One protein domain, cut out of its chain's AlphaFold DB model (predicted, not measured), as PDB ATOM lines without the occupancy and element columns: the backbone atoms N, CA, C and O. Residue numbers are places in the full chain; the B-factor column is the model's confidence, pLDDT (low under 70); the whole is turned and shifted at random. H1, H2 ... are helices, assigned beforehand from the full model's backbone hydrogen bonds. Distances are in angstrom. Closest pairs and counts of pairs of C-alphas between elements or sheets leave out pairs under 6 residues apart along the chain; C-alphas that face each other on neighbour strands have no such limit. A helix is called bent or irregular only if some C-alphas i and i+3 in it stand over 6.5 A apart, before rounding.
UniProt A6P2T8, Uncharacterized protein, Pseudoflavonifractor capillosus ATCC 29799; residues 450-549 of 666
ATOM      1  N   MET A 450     145.574 183.039 130.898       55.88
ATOM      2  CA  MET A 450     146.991 182.856 131.243       55.88
ATOM      3  C   MET A 450     147.240 182.876 132.760       55.88
ATOM      4  O   MET A 450     148.141 182.180 133.238       55.88
ATOM      5  N   ARG A 451     146.403 183.569 133.547       61.88
ATOM      6  CA  ARG A 451     146.421 183.490 135.022       61.88
ATOM      7  C   ARG A 451     146.003 182.107 135.558       61.88
ATOM      8  O   ARG A 451     146.432 181.753 136.656       61.88
ATOM      9  N   LYS A 452     145.247 181.296 134.796       62.91
ATOM     10  CA  LYS A 452     145.027 179.862 135.101       62.91
ATOM     11  C   LYS A 452     146.275 179.024 134.804       62.91
ATOM     12  O   LYS A 452     146.661 178.185 135.613       62.91
ATOM     13  N   LYS A 453     146.889 179.243 133.633       54.62
ATOM     14  CA  LYS A 453     147.980 178.410 133.081       54.62
ATOM     15  C   LYS A 453     149.341 178.636 133.754       54.62
ATOM     16  O   LYS A 453     150.172 177.736 133.757       54.62
ATOM     17  N   THR A 454     149.580 179.808 134.345       53.22
ATOM     18  CA  THR A 454     150.875 180.171 134.968       53.22
ATOM     19  C   THR A 454     151.198 179.419 136.266       53.22
ATOM     20  O   THR A 454     152.338 179.448 136.726       53.22
ATOM     21  N   ARG A 455     150.243 178.673 136.833       59.47
ATOM     22  CA  ARG A 455     150.518 177.657 137.858       59.47
ATOM     23  C   ARG A 455     150.979 176.377 137.149       59.47
ATOM     24  O   ARG A 455     150.136 175.608 136.703       59.47
ATOM     25  N   GLY A 456     152.298 176.177 137.037       57.59
ATOM     26  CA  GLY A 456     152.922 175.053 136.311       57.59
ATOM     27  C   GLY A 456     152.627 173.652 136.882       57.59
ATOM     28  O   GLY A 456     151.661 173.462 137.609       57.59
ATOM     29  N   LEU A 457     153.479 172.658 136.599       55.56
ATOM     30  CA  LEU A 457     153.240 171.214 136.850       55.56
ATOM     31  C   LEU A 457     152.661 170.812 138.233       55.56
ATOM     32  O   LEU A 457     151.949 169.817 138.332       55.56
ATOM     33  N   LEU A 458     152.922 171.574 139.302       63.94
ATOM     34  CA  LEU A 458     152.397 171.313 140.656       63.94
ATOM     35  C   LEU A 458     151.092 172.062 141.001       63.94
ATOM     36  O   LEU A 458     150.577 171.918 142.116       63.94
ATOM     37  N   GLY A 459     150.555 172.840 140.064       73.44
ATOM     38  CA  GLY A 459     149.446 173.774 140.221       73.44
ATOM     39  C   GLY A 459     148.094 173.172 140.618       73.44
ATOM     40  O   GLY A 459     147.886 171.956 140.732       73.44
ATOM     41  N   THR A 460     147.146 174.073 140.859       80.19
ATOM     42  CA  THR A 460     145.727 173.751 141.018       80.19
ATOM     43  C   THR A 460     144.989 174.437 139.887       80.19
ATOM     44  O   THR A 460     144.994 175.661 139.792       80.19
ATOM     45  N   TYR A 461     144.441 173.615 138.998       85.44
ATOM     46  CA  TYR A 461     143.692 174.051 137.834       85.44
ATOM     47  C   TYR A 461     142.273 174.435 138.269       85.44
ATOM     48  O   TYR A 461     141.637 173.707 139.031       85.44
ATOM     49  N   ILE A 462     141.806 175.606 137.833       88.56
ATOM     50  CA  ILE A 462     140.527 176.180 138.261       88.56
ATOM     51  C   ILE A 462     139.480 175.883 137.182       88.56
ATOM     52  O   ILE A 462     139.388 176.603 136.182       88.56
ATOM     53  N   ASN A 463     138.715 174.805 137.386       88.00
ATOM     54  CA  ASN A 463     137.642 174.373 136.480       88.00
ATOM     55  C   ASN A 463     136.493 175.392 136.436       88.00
ATOM     56  O   ASN A 463     136.127 175.862 135.363       88.00
ATOM     57  N   SER A 464     135.958 175.755 137.607       92.44
ATOM     58  CA  SER A 464     134.838 176.695 137.745       92.44
ATOM     59  C   SER A 464     135.204 178.085 137.209       92.44
ATOM     60  O   SER A 464     136.232 178.674 137.568       92.44
ATOM     61  N   ARG A 465     134.354 178.612 136.330       93.75
ATOM     62  CA  ARG A 465     134.381 179.979 135.806       93.75
ATOM     63  C   ARG A 465     134.023 180.969 136.917       93.75
ATOM     64  O   ARG A 465     134.725 181.966 137.052       93.75
ATOM     65  N   LEU A 466     133.078 180.625 137.795       95.31
ATOM     66  CA  LEU A 466     132.747 181.390 139.005       95.31
ATOM     67  C   LEU A 466     133.969 181.568 139.938       95.31
ATOM     68  O   LEU A 466     134.331 182.698 140.272       95.31
ATOM     69  N   LEU A 467     134.690 180.487 140.277       94.81
ATOM     70  CA  LEU A 467     135.952 180.591 141.038       94.81
ATOM     71  C   LEU A 467     137.046 181.348 140.272       94.81
ATOM     72  O   LEU A 467     137.885 182.013 140.881       94.81
ATOM     73  N   THR A 468     137.047 181.266 138.939       92.69
ATOM     74  CA  THR A 468     137.978 182.044 138.113       92.69
ATOM     75  C   THR A 468     137.681 183.539 138.200       92.69
ATOM     76  O   THR A 468     138.624 184.315 138.266       92.69
ATOM     77  N   ALA A 469     136.416 183.964 138.241       93.56
ATOM     78  CA  ALA A 469     136.059 185.380 138.285       93.56
ATOM     79  C   ALA A 469     136.495 186.050 139.606       93.56
ATOM     80  O   ALA A 469     137.101 187.121 139.589       93.56
ATOM     81  N   ILE A 470     136.329 185.376 140.750       93.94
ATOM     82  CA  ILE A 470     136.919 185.831 142.027       93.94
ATOM     83  C   ILE A 470     138.456 185.835 141.939       93.94
ATOM     84  O   ILE A 470     139.120 186.763 142.399       93.94
ATOM     85  N   TYR A 471     139.061 184.833 141.293       89.62
ATOM     86  CA  TYR A 471     140.513 184.800 141.095       89.62
ATOM     87  C   TYR A 471     141.036 185.911 140.158       89.62
ATOM     88  O   TYR A 471     142.140 186.415 140.373       89.62
ATOM     89  N   ASN A 472     140.245 186.337 139.170       88.31
ATOM     90  CA  ASN A 472     140.560 187.395 138.207       88.31
ATOM     91  C   ASN A 472     140.453 188.808 138.786       88.31
ATOM     92  O   ASN A 472     141.101 189.706 138.241       88.31
ATOM     93  N   ASN A 473     139.676 188.991 139.863       84.75
ATOM     94  CA  ASN A 473     139.633 190.218 140.658       84.75
ATOM     95  C   ASN A 473     141.005 190.435 141.325       84.75
ATOM     96  O   ASN A 473     141.306 189.942 142.412       84.75
ATOM     97  N   ASP A 474     141.911 191.018 140.551       68.81
ATOM     98  CA  ASP A 474     143.363 191.048 140.750       68.81
ATOM     99  C   ASP A 474     143.901 192.363 140.165       68.81
ATOM    100  O   ASP A 474     144.939 192.388 139.498       68.81
ATOM    101  N   GLN A 475     143.168 193.461 140.397       54.50
ATOM    102  CA  GLN A 475     143.740 194.802 140.334       54.50
ATOM    103  C   GLN A 475     144.677 194.984 141.542       54.50
ATOM    104  O   GLN A 475     144.285 195.360 142.648       54.50
ATOM    105  N   GLU A 476     145.944 194.661 141.282       51.94
ATOM    106  CA  GLU A 476     147.124 195.206 141.963       51.94
ATOM    107  C   GLU A 476     147.453 194.719 143.384       51.94
ATOM    108  O   GLU A 476     148.254 195.335 144.080       51.94
ATOM    109  N   CYS A 477     147.044 193.503 143.760       52.38
ATOM    110  CA  CYS A 477     147.598 192.796 144.937       52.38
ATOM    111  C   CYS A 477     149.114 192.442 144.829       52.38
ATOM    112  O   CYS A 477     149.597 191.558 145.539       52.38
ATOM    113  N   LYS A 478     149.864 193.018 143.873       49.06
ATOM    114  CA  LYS A 478     151.128 192.451 143.352       49.06
ATOM    115  C   LYS A 478     152.333 193.384 143.226       49.06
ATOM    116  O   LYS A 478     153.418 192.838 143.044       49.06
ATOM    117  N   GLN A 479     152.194 194.713 143.282       45.84
ATOM    118  CA  GLN A 479     153.328 195.608 142.971       45.84
ATOM    119  C   GLN A 479     153.926 196.379 144.152       45.84
ATOM    120  O   GLN A 479     155.148 196.479 144.200       45.84
ATOM    121  N   ASN A 480     153.140 196.827 145.137       45.59
ATOM    122  CA  ASN A 480     153.665 197.500 146.333       45.59
ATOM    123  C   ASN A 480     153.197 196.828 147.635       45.59
ATOM    124  O   ASN A 480     152.213 196.084 147.664       45.59
ATOM    125  N   GLY A 481     153.949 197.055 148.718       52.53
ATOM    126  CA  GLY A 481     153.769 196.414 150.030       52.53
ATOM    127  C   GLY A 481     152.683 197.041 150.910       52.53
ATOM    128  O   GLY A 481     152.804 196.995 152.136       52.53
ATOM    129  N   ASP A 482     151.677 197.654 150.293       62.03
ATOM    130  CA  ASP A 482     150.739 198.576 150.934       62.03
ATOM    131  C   ASP A 482     149.590 197.843 151.645       62.03
ATOM    132  O   ASP A 482     149.201 196.736 151.268       62.03
ATOM    133  N   THR A 483     149.000 198.466 152.670       61.94
ATOM    134  CA  THR A 483     147.923 197.855 153.475       61.94
ATOM    135  C   THR A 483     146.685 197.507 152.648       61.94
ATOM    136  O   THR A 483     146.158 196.406 152.793       61.94
ATOM    137  N   ALA A 484     146.307 198.359 151.691       61.59
ATOM    138  CA  ALA A 484     145.184 198.120 150.777       61.59
ATOM    139  C   ALA A 484     145.347 196.843 149.917       61.59
ATOM    140  O   ALA A 484     144.364 196.210 149.536       61.59
ATOM    141  N   SER A 485     146.587 196.418 149.637       74.06
ATOM    142  CA  SER A 485     146.877 195.147 148.951       74.06
ATOM    143  C   SER A 485     146.579 193.938 149.849       74.06
ATOM    144  O   SER A 485     146.074 192.912 149.386       74.06
ATOM    145  N   ALA A 486     146.836 194.063 151.157       79.56
ATOM    146  CA  ALA A 486     146.518 193.028 152.138       79.56
ATOM    147  C   ALA A 486     145.008 192.935 152.414       79.56
ATOM    148  O   ALA A 486     144.492 191.824 152.509       79.56
ATOM    149  N   GLU A 487     144.301 194.066 152.480       82.75
ATOM    150  CA  GLU A 487     142.840 194.123 152.643       82.75
ATOM    151  C   GLU A 487     142.123 193.418 151.481       82.75
ATOM    152  O   GLU A 487     141.380 192.467 151.722       82.75
ATOM    153  N   ARG A 488     142.473 193.735 150.224       82.81
ATOM    154  CA  ARG A 488     141.952 193.020 149.039       82.81
ATOM    155  C   ARG A 488     142.266 191.519 149.055       82.81
ATOM    156  O   ARG A 488     141.443 190.704 148.639       82.81
ATOM    157  N   CYS A 489     143.434 191.118 149.567       87.38
ATOM    158  CA  CYS A 489     143.754 189.698 149.767       87.38
ATOM    159  C   CYS A 489     142.863 189.028 150.831       87.38
ATOM    160  O   CYS A 489     142.586 187.835 150.707       87.38
ATOM    161  N   VAL A 490     142.406 189.761 151.851       89.19
ATOM    162  CA  VAL A 490     141.458 189.268 152.865       89.19
ATOM    163  C   VAL A 490     140.046 189.162 152.287       89.19
ATOM    164  O   VAL A 490     139.455 188.092 152.401       89.19
ATOM    165  N   GLU A 491     139.533 190.190 151.605       90.19
ATOM    166  CA  GLU A 491     138.220 190.153 150.930       90.19
ATOM    167  C   GLU A 491     138.117 188.961 149.968       90.19
ATOM    168  O   GLU A 491     137.179 188.162 150.016       90.19
ATOM    169  N   LYS A 492     139.155 188.775 149.146       91.00
ATOM    170  CA  LYS A 492     139.281 187.663 148.201       91.00
ATOM    171  C   LYS A 492     139.342 186.300 148.891       91.00
ATOM    172  O   LYS A 492     138.785 185.329 148.381       91.00
ATOM    173  N   ALA A 493     139.974 186.211 150.061       93.00
ATOM    174  CA  ALA A 493     139.956 184.998 150.867       93.00
ATOM    175  C   ALA A 493     138.552 184.709 151.424       93.00
ATOM    176  O   ALA A 493     138.090 183.576 151.307       93.00
ATOM    177  N   MET A 494     137.847 185.713 151.958       94.19
ATOM    178  CA  MET A 494     136.465 185.546 152.435       94.19
ATOM    179  C   MET A 494     135.519 185.153 151.292       94.19
ATOM    180  O   MET A 494     134.729 184.227 151.450       94.19
ATOM    181  N   SER A 495     135.686 185.743 150.105       95.56
ATOM    182  CA  SER A 495     134.974 185.352 148.878       95.56
ATOM    183  C   SER A 495     135.180 183.862 148.525       95.56
ATOM    184  O   SER A 495     134.233 183.172 148.147       95.56
ATOM    185  N   PHE A 496     136.395 183.317 148.689       96.19
ATOM    186  CA  PHE A 496     136.644 181.875 148.514       96.19
ATOM    187  C   PHE A 496     136.098 181.007 149.661       96.19
ATOM    188  O   PHE A 496     135.706 179.867 149.415       96.19
ATOM    189  N   MET A 497     136.052 181.523 150.893       96.19
ATOM    190  CA  MET A 497     135.472 180.836 152.055       96.19
ATOM    191  C   MET A 497     133.952 180.673 151.900       96.19
ATOM    192  O   MET A 497     133.446 179.557 152.001       96.19
ATOM    193  N   MET A 498     133.264 181.751 151.515       96.62
ATOM    194  CA  MET A 498     131.842 181.756 151.167       96.62
ATOM    195  C   MET A 498     131.534 180.754 150.048       96.62
ATOM    196  O   MET A 498     130.650 179.912 150.200       96.62
ATOM    197  N   LEU A 499     132.284 180.779 148.935       97.00
ATOM    198  CA  LEU A 499     132.047 179.815 147.856       97.00
ATOM    199  C   LEU A 499     132.340 178.369 148.261       97.00
ATOM    200  O   LEU A 499     131.627 177.474 147.817       97.00
ATOM    201  N   LYS A 500     133.345 178.115 149.106       96.44
ATOM    202  CA  LYS A 500     133.593 176.781 149.673       96.44
ATOM    203  C   LYS A 500     132.358 176.290 150.442       96.44
ATOM    204  O   LYS A 500     131.932 175.160 150.234       96.44
ATOM    205  N   GLU A 501     131.777 177.117 151.305       96.31
ATOM    206  CA  GLU A 501     130.590 176.753 152.093       96.31
ATOM    207  C   GLU A 501     129.337 176.572 151.224       96.31
ATOM    208  O   GLU A 501     128.645 175.563 151.361       96.31
ATOM    209  N   ASN A 502     129.132 177.436 150.228       97.06
ATOM    210  CA  ASN A 502     128.116 177.255 149.190       97.06
ATOM    211  C   ASN A 502     128.288 175.932 148.410       97.06
ATOM    212  O   ASN A 502     127.323 175.191 148.224       97.06
ATOM    213  N   PHE A 503     129.509 175.581 147.986       96.69
ATOM    214  CA  PHE A 503     129.762 174.316 147.286       96.69
ATOM    215  C   PHE A 503     129.571 173.093 148.191       96.69
ATOM    216  O   PHE A 503     129.074 172.079 147.704       96.69
ATOM    217  N   ALA A 504     129.885 173.181 149.487       95.06
ATOM    218  CA  ALA A 504     129.574 172.125 150.453       95.06
ATOM    219  C   ALA A 504     128.052 171.930 150.602       95.06
ATOM    220  O   ALA A 504     127.570 170.803 150.495       95.06
ATOM    221  N   ALA A 505     127.286 173.016 150.751       94.75
ATOM    222  CA  ALA A 505     125.818 172.992 150.823       94.75
ATOM    223  C   ALA A 505     125.136 172.538 149.511       94.75
ATOM    224  O   ALA A 505     123.980 172.104 149.513       94.75
ATOM    225  N   ALA A 506     125.850 172.621 148.384       93.50
ATOM    226  CA  ALA A 506     125.431 172.118 147.078       93.50
ATOM    227  C   ALA A 506     125.963 170.703 146.744       93.50
ATOM    228  O   ALA A 506     125.681 170.203 145.656       93.50
ATOM    229  N   GLY A 507     126.750 170.067 147.625       94.00
ATOM    230  CA  GLY A 507     127.375 168.755 147.378       94.00
ATOM    231  C   GLY A 507     128.468 168.748 146.294       94.00
ATOM    232  O   GLY A 507     128.864 167.693 145.808       94.00
ATOM    233  N   GLN A 508     128.970 169.915 145.880       94.62
ATOM    234  CA  GLN A 508     129.930 170.070 144.780       94.62
ATOM    235  C   GLN A 508     131.382 169.956 145.276       94.62
ATOM    236  O   GLN A 508     132.192 170.867 145.093       94.62
ATOM    237  N   TYR A 509     131.725 168.833 145.915       94.56
ATOM    238  CA  TYR A 509     132.969 168.662 146.682       94.56
ATOM    239  C   TYR A 509     134.272 168.941 145.912       94.56
ATOM    240  O   TYR A 509     135.197 169.520 146.473       94.56
ATOM    241  N   ASP A 510     134.360 168.617 144.619       93.19
ATOM    242  CA  ASP A 510     135.568 168.930 143.836       93.19
ATOM    243  C   ASP A 510     135.713 170.442 143.537       93.19
ATOM    244  O   ASP A 510     136.825 170.930 143.329       93.19
ATOM    245  N   ARG A 511     134.613 171.216 143.558       95.12
ATOM    246  CA  ARG A 511     134.647 172.693 143.525       95.12
ATOM    247  C   ARG A 511     134.926 173.268 144.919       95.12
ATOM    248  O   ARG A 511     135.711 174.211 145.025       95.12
ATOM    249  N   GLU A 512     134.363 172.663 145.969       95.94
ATOM    250  CA  GLU A 512     134.659 172.971 147.379       95.94
ATOM    251  C   GLU A 512     136.166 172.874 147.667       95.94
ATOM    252  O   GLU A 512     136.751 173.790 148.241       95.94
ATOM    253  N   ASP A 513     136.824 171.816 147.187       95.12
ATOM    254  CA  ASP A 513     138.262 171.604 147.366       95.12
ATOM    255  C   ASP A 513     139.128 172.639 146.630       95.12
ATOM    256  O   ASP A 513     140.133 173.099 147.178       95.12
ATOM    257  N   VAL A 514     138.748 173.062 145.418       94.19
ATOM    258  CA  VAL A 514     139.461 174.147 144.716       94.19
ATOM    259  C   VAL A 514     139.255 175.485 145.434       94.19
ATOM    260  O   VAL A 514     140.223 176.227 145.605       94.19
ATOM    261  N   ALA A 515     138.041 175.773 145.915       95.81
ATOM    262  CA  ALA A 515     137.751 176.960 146.719       95.81
ATOM    263  C   ALA A 515     138.559 176.971 148.031       95.81
ATOM    264  O   ALA A 515     139.199 177.972 148.354       95.81
ATOM    265  N   PHE A 516     138.626 175.840 148.741       95.69
ATOM    266  CA  PHE A 516     139.424 175.685 149.959       95.69
ATOM    267  C   PHE A 516     140.930 175.860 149.708       95.69
ATOM    268  O   PHE A 516     141.603 176.532 150.489       95.69
ATOM    269  N   ILE A 517     141.473 175.314 148.612       94.00
ATOM    270  CA  ILE A 517     142.885 175.515 148.242       94.00
ATOM    271  C   ILE A 517     143.187 176.997 147.991       94.00
ATOM    272  O   ILE A 517     144.222 177.486 148.444       94.00
ATOM    273  N   LEU A 518     142.293 177.712 147.300       93.00
ATOM    274  CA  LEU A 518     142.449 179.143 147.029       93.00
ATOM    275  C   LEU A 518     142.324 179.973 148.318       93.00
ATOM    276  O   LEU A 518     143.180 180.815 148.576       93.00
ATOM    277  N   TYR A 519     141.352 179.680 149.187       95.25
ATOM    278  CA  TYR A 519     141.261 180.274 150.528       95.25
ATOM    279  C   TYR A 519     142.563 180.095 151.328       95.25
ATOM    280  O   TYR A 519     143.113 181.066 151.850       95.25
ATOM    281  N   MET A 520     143.103 178.873 151.387       93.69
ATOM    282  CA  MET A 520     144.326 178.558 152.137       93.69
ATOM    283  C   MET A 520     145.587 179.240 151.583       93.69
ATOM    284  O   MET A 520     146.545 179.440 152.328       93.69
ATOM    285  N   GLU A 521     145.593 179.635 150.309       89.88
ATOM    286  CA  GLU A 521     146.676 180.409 149.697       89.88
ATOM    287  C   GLU A 521     146.670 181.884 150.140       89.88
ATOM    288  O   GLU A 521     147.737 182.465 150.352       89.88
ATOM    289  N   TYR A 522     145.484 182.473 150.339       89.75
ATOM    290  CA  TYR A 522     145.319 183.845 150.839       89.75
ATOM    291  C   TYR A 522     145.228 183.936 152.377       89.75
ATOM    292  O   TYR A 522     145.477 184.998 152.950       89.75
ATOM    293  N   LYS A 523     144.983 182.825 153.084       91.31
ATOM    294  CA  LYS A 523     144.938 182.767 154.557       91.31
ATOM    295  C   LYS A 523     146.150 183.393 155.290       91.31
ATOM    296  O   LYS A 523     145.912 184.045 156.306       91.31
ATOM    297  N   PRO A 524     147.411 183.324 154.803       88.94
ATOM    298  CA  PRO A 524     148.539 184.032 155.421       88.94
ATOM    299  C   PRO A 524     148.342 185.547 155.577       88.94
ATOM    300  O   PRO A 524     148.927 186.131 156.490       88.94
ATOM    301  N   TYR A 525     147.541 186.172 154.704       86.62
ATOM    302  CA  TYR A 525     147.209 187.597 154.760       86.62
ATOM    303  C   TYR A 525     146.188 187.874 155.875       86.62
ATOM    304  O   TYR A 525     146.449 188.741 156.710       86.62
ATOM    305  N   ILE A 526     145.119 187.065 155.985       88.38
ATOM    306  CA  ILE A 526     144.180 187.101 157.128       88.38
ATOM    307  C   ILE A 526     144.951 186.947 158.447       88.38
ATOM    308  O   ILE A 526     144.837 187.777 159.347       88.38
ATOM    309  N   ASP A 527     145.800 185.919 158.546       89.12
ATOM    310  CA  ASP A 527     146.576 185.621 159.753       89.12
ATOM    311  C   ASP A 527     147.518 186.780 160.157       89.12
ATOM    312  O   ASP A 527     147.964 186.842 161.309       89.12
ATOM    313  N   ALA A 528     147.905 187.656 159.219       85.69
ATOM    314  CA  ALA A 528     148.768 188.814 159.464       85.69
ATOM    315  C   ALA A 528     147.978 190.064 159.877       85.69
ATOM    316  O   ALA A 528     148.354 190.693 160.870       85.69
ATOM    317  N   VAL A 529     146.876 190.366 159.177       85.50
ATOM    318  CA  VAL A 529     145.938 191.452 159.521       85.50
ATOM    319  C   VAL A 529     145.383 191.233 160.930       85.50
ATOM    320  O   VAL A 529     145.565 192.090 161.793       85.50
ATOM    321  N   ASN A 530     144.876 190.031 161.226       87.50
ATOM    322  CA  ASN A 530     144.328 189.658 162.539       87.50
ATOM    323  C   ASN A 530     145.355 189.686 163.692       87.50
ATOM    324  O   ASN A 530     144.983 189.509 164.849       87.50
ATOM    325  N   MET A 531     146.648 189.867 163.406       85.50
ATOM    326  CA  MET A 531     147.697 190.014 164.423       85.50
ATOM    327  C   MET A 531     148.359 191.398 164.434       85.50
ATOM    328  O   MET A 531     149.304 191.588 165.199       85.50
ATOM    329  N   GLY A 532     147.939 192.334 163.573       84.25
ATOM    330  CA  GLY A 532     148.574 193.652 163.425       84.25
ATOM    331  C   GLY A 532     150.064 193.589 163.050       84.25
ATOM    332  O   GLY A 532     150.828 194.500 163.371       84.25
ATOM    333  N   LYS A 533     150.528 192.488 162.438       77.00
ATOM    334  CA  LYS A 533     151.964 192.222 162.237       77.00
ATOM    335  C   LYS A 533     152.449 192.703 160.876       77.00
ATOM    336  O   LYS A 533     151.882 192.363 159.843       77.00
ATOM    337  N   LYS A 534     153.576 193.427 160.887       71.81
ATOM    338  CA  LYS A 534     154.266 193.916 159.682       71.81
ATOM    339  C   LYS A 534     154.566 192.775 158.688       71.81
ATOM    340  O   LYS A 534     154.878 191.657 159.119       71.81
ATOM    341  N   PRO A 535     154.565 193.054 157.368       62.75
ATOM    342  CA  PRO A 535     154.651 192.032 156.321       62.75
ATOM    343  C   PRO A 535     155.941 191.195 156.323       62.75
ATOM    344  O   PRO A 535     155.957 190.118 155.736       62.75
ATOM    345  N   SER A 536     157.001 191.588 157.038       63.81
ATOM    346  CA  SER A 536     158.188 190.741 157.238       63.81
ATOM    347  C   SER A 536     157.865 189.387 157.894       63.81
ATOM    348  O   SER A 536     158.506 188.382 157.589       63.81
ATOM    349  N   CYS A 537     156.821 189.314 158.729       66.25
ATOM    350  CA  CYS A 537     156.349 188.053 159.311       66.25
ATOM    351  C   CYS A 537     155.605 187.146 158.309       66.25
ATOM    352  O   CYS A 537     155.446 185.952 158.580       66.25
ATOM    353  N   LEU A 538     155.170 187.666 157.150       76.44
ATOM    354  CA  LEU A 538     154.501 186.863 156.120       76.44
ATOM    355  C   LEU A 538     155.436 185.816 155.522       76.44
ATOM    356  O   LEU A 538     154.965 184.732 155.208       76.44
ATOM    357  N   LEU A 539     156.741 186.081 155.383       80.25
ATOM    358  CA  LEU A 539     157.643 185.181 154.650       80.25
ATOM    359  C   LEU A 539     157.722 183.780 155.284       80.25
ATOM    360  O   LEU A 539     157.549 182.782 154.586       80.25
ATOM    361  N   ARG A 540     157.888 183.690 156.613       83.12
ATOM    362  CA  ARG A 540     157.913 182.399 157.332       83.12
ATOM    363  C   ARG A 540     156.577 181.653 157.228       83.12
ATOM    364  O   ARG A 540     156.571 180.428 157.132       83.12
ATOM    365  N   ARG A 541     155.450 182.376 157.215       83.50
ATOM    366  CA  ARG A 541     154.117 181.786 157.006       83.50
ATOM    367  C   ARG A 541     153.929 181.318 155.570       83.50
ATOM    368  O   ARG A 541     153.523 180.185 155.365       83.50
ATOM    369  N   LYS A 542     154.276 182.146 154.586       84.88
ATOM    370  CA  LYS A 542     154.199 181.821 153.161       84.88
ATOM    371  C   LYS A 542     154.986 180.549 152.852       84.88
ATOM    372  O   LYS A 542     154.420 179.660 152.233       84.88
ATOM    373  N   MET A 543     156.196 180.404 153.403       87.38
ATOM    374  CA  MET A 543     156.963 179.153 153.337       87.38
ATOM    375  C   MET A 543     156.205 177.962 153.949       87.38
ATOM    376  O   MET A 543     156.047 176.947 153.282       87.38
ATOM    377  N   LEU A 544     155.670 178.079 155.173       89.44
ATOM    378  CA  LEU A 544     154.895 177.001 155.812       89.44
ATOM    379  C   LEU A 544     153.677 176.574 154.970       89.44
ATOM    380  O   LEU A 544     153.484 175.386 154.715       89.44
ATOM    381  N   TYR A 545     152.875 177.533 154.503       89.94
ATOM    382  CA  TYR A 545     151.712 177.261 153.658       89.94
ATOM    383  C   TYR A 545     152.125 176.710 152.275       89.94
ATOM    384  O   TYR A 545     151.444 175.831 151.753       89.94
ATOM    385  N   GLN A 546     153.252 177.140 151.699       90.00
ATOM    386  CA  GLN A 546     153.804 176.562 150.465       90.00
ATOM    387  C   GLN A 546     154.266 175.109 150.663       90.00
ATOM    388  O   GLN A 546     153.987 174.270 149.807       90.00
ATOM    389  N   THR A 547     154.878 174.774 151.802       90.75
ATOM    390  CA  THR A 547     155.221 173.387 152.158       90.75
ATOM    391  C   THR A 547     153.963 172.525 152.308       90.75
ATOM    392  O   THR A 547     153.882 171.456 151.709       90.75
ATOM    393  N   LEU A 548     152.931 173.000 153.016       91.88
ATOM    394  CA  LEU A 548     151.649 172.284 153.141       91.88
ATOM    395  C   LEU A 548     150.948 172.086 151.783       91.88
ATOM    396  O   LEU A 548     150.357 171.029 151.528       91.88
ATOM    397  N   TYR A 549     151.038 173.076 150.889       92.19
ATOM    398  CA  TYR A 549     150.551 172.966 149.516       92.19
ATOM    399  C   TYR A 549     151.312 171.889 148.725       92.19
ATOM    400  O   TYR A 549     150.680 171.034 148.099       92.19
TER     401      TYR A 549
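What this domain is: This is residues 450 to 549 of the 666 residues of an uncharacterized protein of Pseudoflavonifractor capillosus ATCC 29799 (UniProt A6P2T8). Two long helices, H3 and H4, run opposite ways as a hairpin and make the core; the short helix H2 packs on residues 492 to 499 of H3, and H5 folds back beside residues 520 to 528 of H4, which is kinked near residue 522. H1, a scrap of helix at the first printed residue, lies off this body near H2, at the far end of a long link. The printed part has 100 residues with five named helices, in the order H1, H2, H3, H4, H5, and no named strand; its class is all helix. The whole is compact, with a radius of gyration of the C-alphas of 13.7 A, and the C-alphas span 38 by 28 by 27 A.

How they stand to each other: Start at the first printed residue with H1, residues 450 to 453, and look from there to H2, residues 465 to 472: the two are close but not clearly touching, and their closest C-alphas, those of Arg 451 and Asn 472, are 7.7 A apart. Go on to H3, residues 483 to 505, which touches H2 with its residues 492 to 499 alone. The closest C-alphas of H2 and H3 are those of Ile 470 and Lys 492, 6.9 A apart, and the two form a helical hairpin, at a shallow tilt of 12 degrees, opposite ways. Next comes H4, residues 509 to 529, which touches H3 with 37 pairs of C-alphas within 8 A. Look at Lys 500 and Glu 512 for their closest C-alphas, 4.6 A apart; this is again a helical hairpin, at a shallow tilt of 29 degrees, opposite ways. H2 and H4 are close but not clearly touching, with the C-alphas of Leu 467 and Ala 515 closest at 7.0 A; they run the same way at a shallow tilt of 20 degrees. H4 has a kink of 45 degrees near residue 522 and is irregular: C-alphas 521 and 524 are 7.0 A apart. Past the next turn is H5, residues 535 to 549, which H4 touches with residues 520 to 528 alone. Their closest C-alphas are those of Pro 524 and Arg 541, 6.2 A apart, and they too form a helical hairpin, at a shallow tilt of 23 degrees, opposite ways. H5 is apart from H1, H2 and H3. In the backbones of H2 and H3 every O i to N i+4 pair is within hydrogen-bond range, against 13 of 17 in H4 and 8 of 11 in H5; H1 is too short for such a pair.

Where its parts are: Find C-alpha 450 of H1 at (146.991, 182.856, 131.243); this helix has 4 residues. H2 is 9.9 A long from first to last C-alpha. Find C-alpha 483 at (147.923, 197.855, 153.475); from there H3, the longest helix with 23 residues, runs 33.4 A to C-alpha 505 at (125.818, 172.992, 150.823). H4 runs back over 29.2 A, and H5 covers 20.7 A, ending at C-alpha 549 at (150.551, 172.966, 149.516). H5 is neither bent nor irregular, but only just: C-alphas 537 and 540 are 6.2 A apart.

The domain as a whole: The two C-alphas farthest apart are those of Gly 507 and Ser 536, 39.1 A. The printed part has no cut. The link from H1 to H2 is long, with 11 residues; that from H2 to H3 is short, with 10; those from H3 to H4 and from H4 to H5 are tight. The mean pLDDT of the printed part is 82.4, and the model's confidence is under 70 at residues 450 to 458, 474 to 484 and 535 to 537.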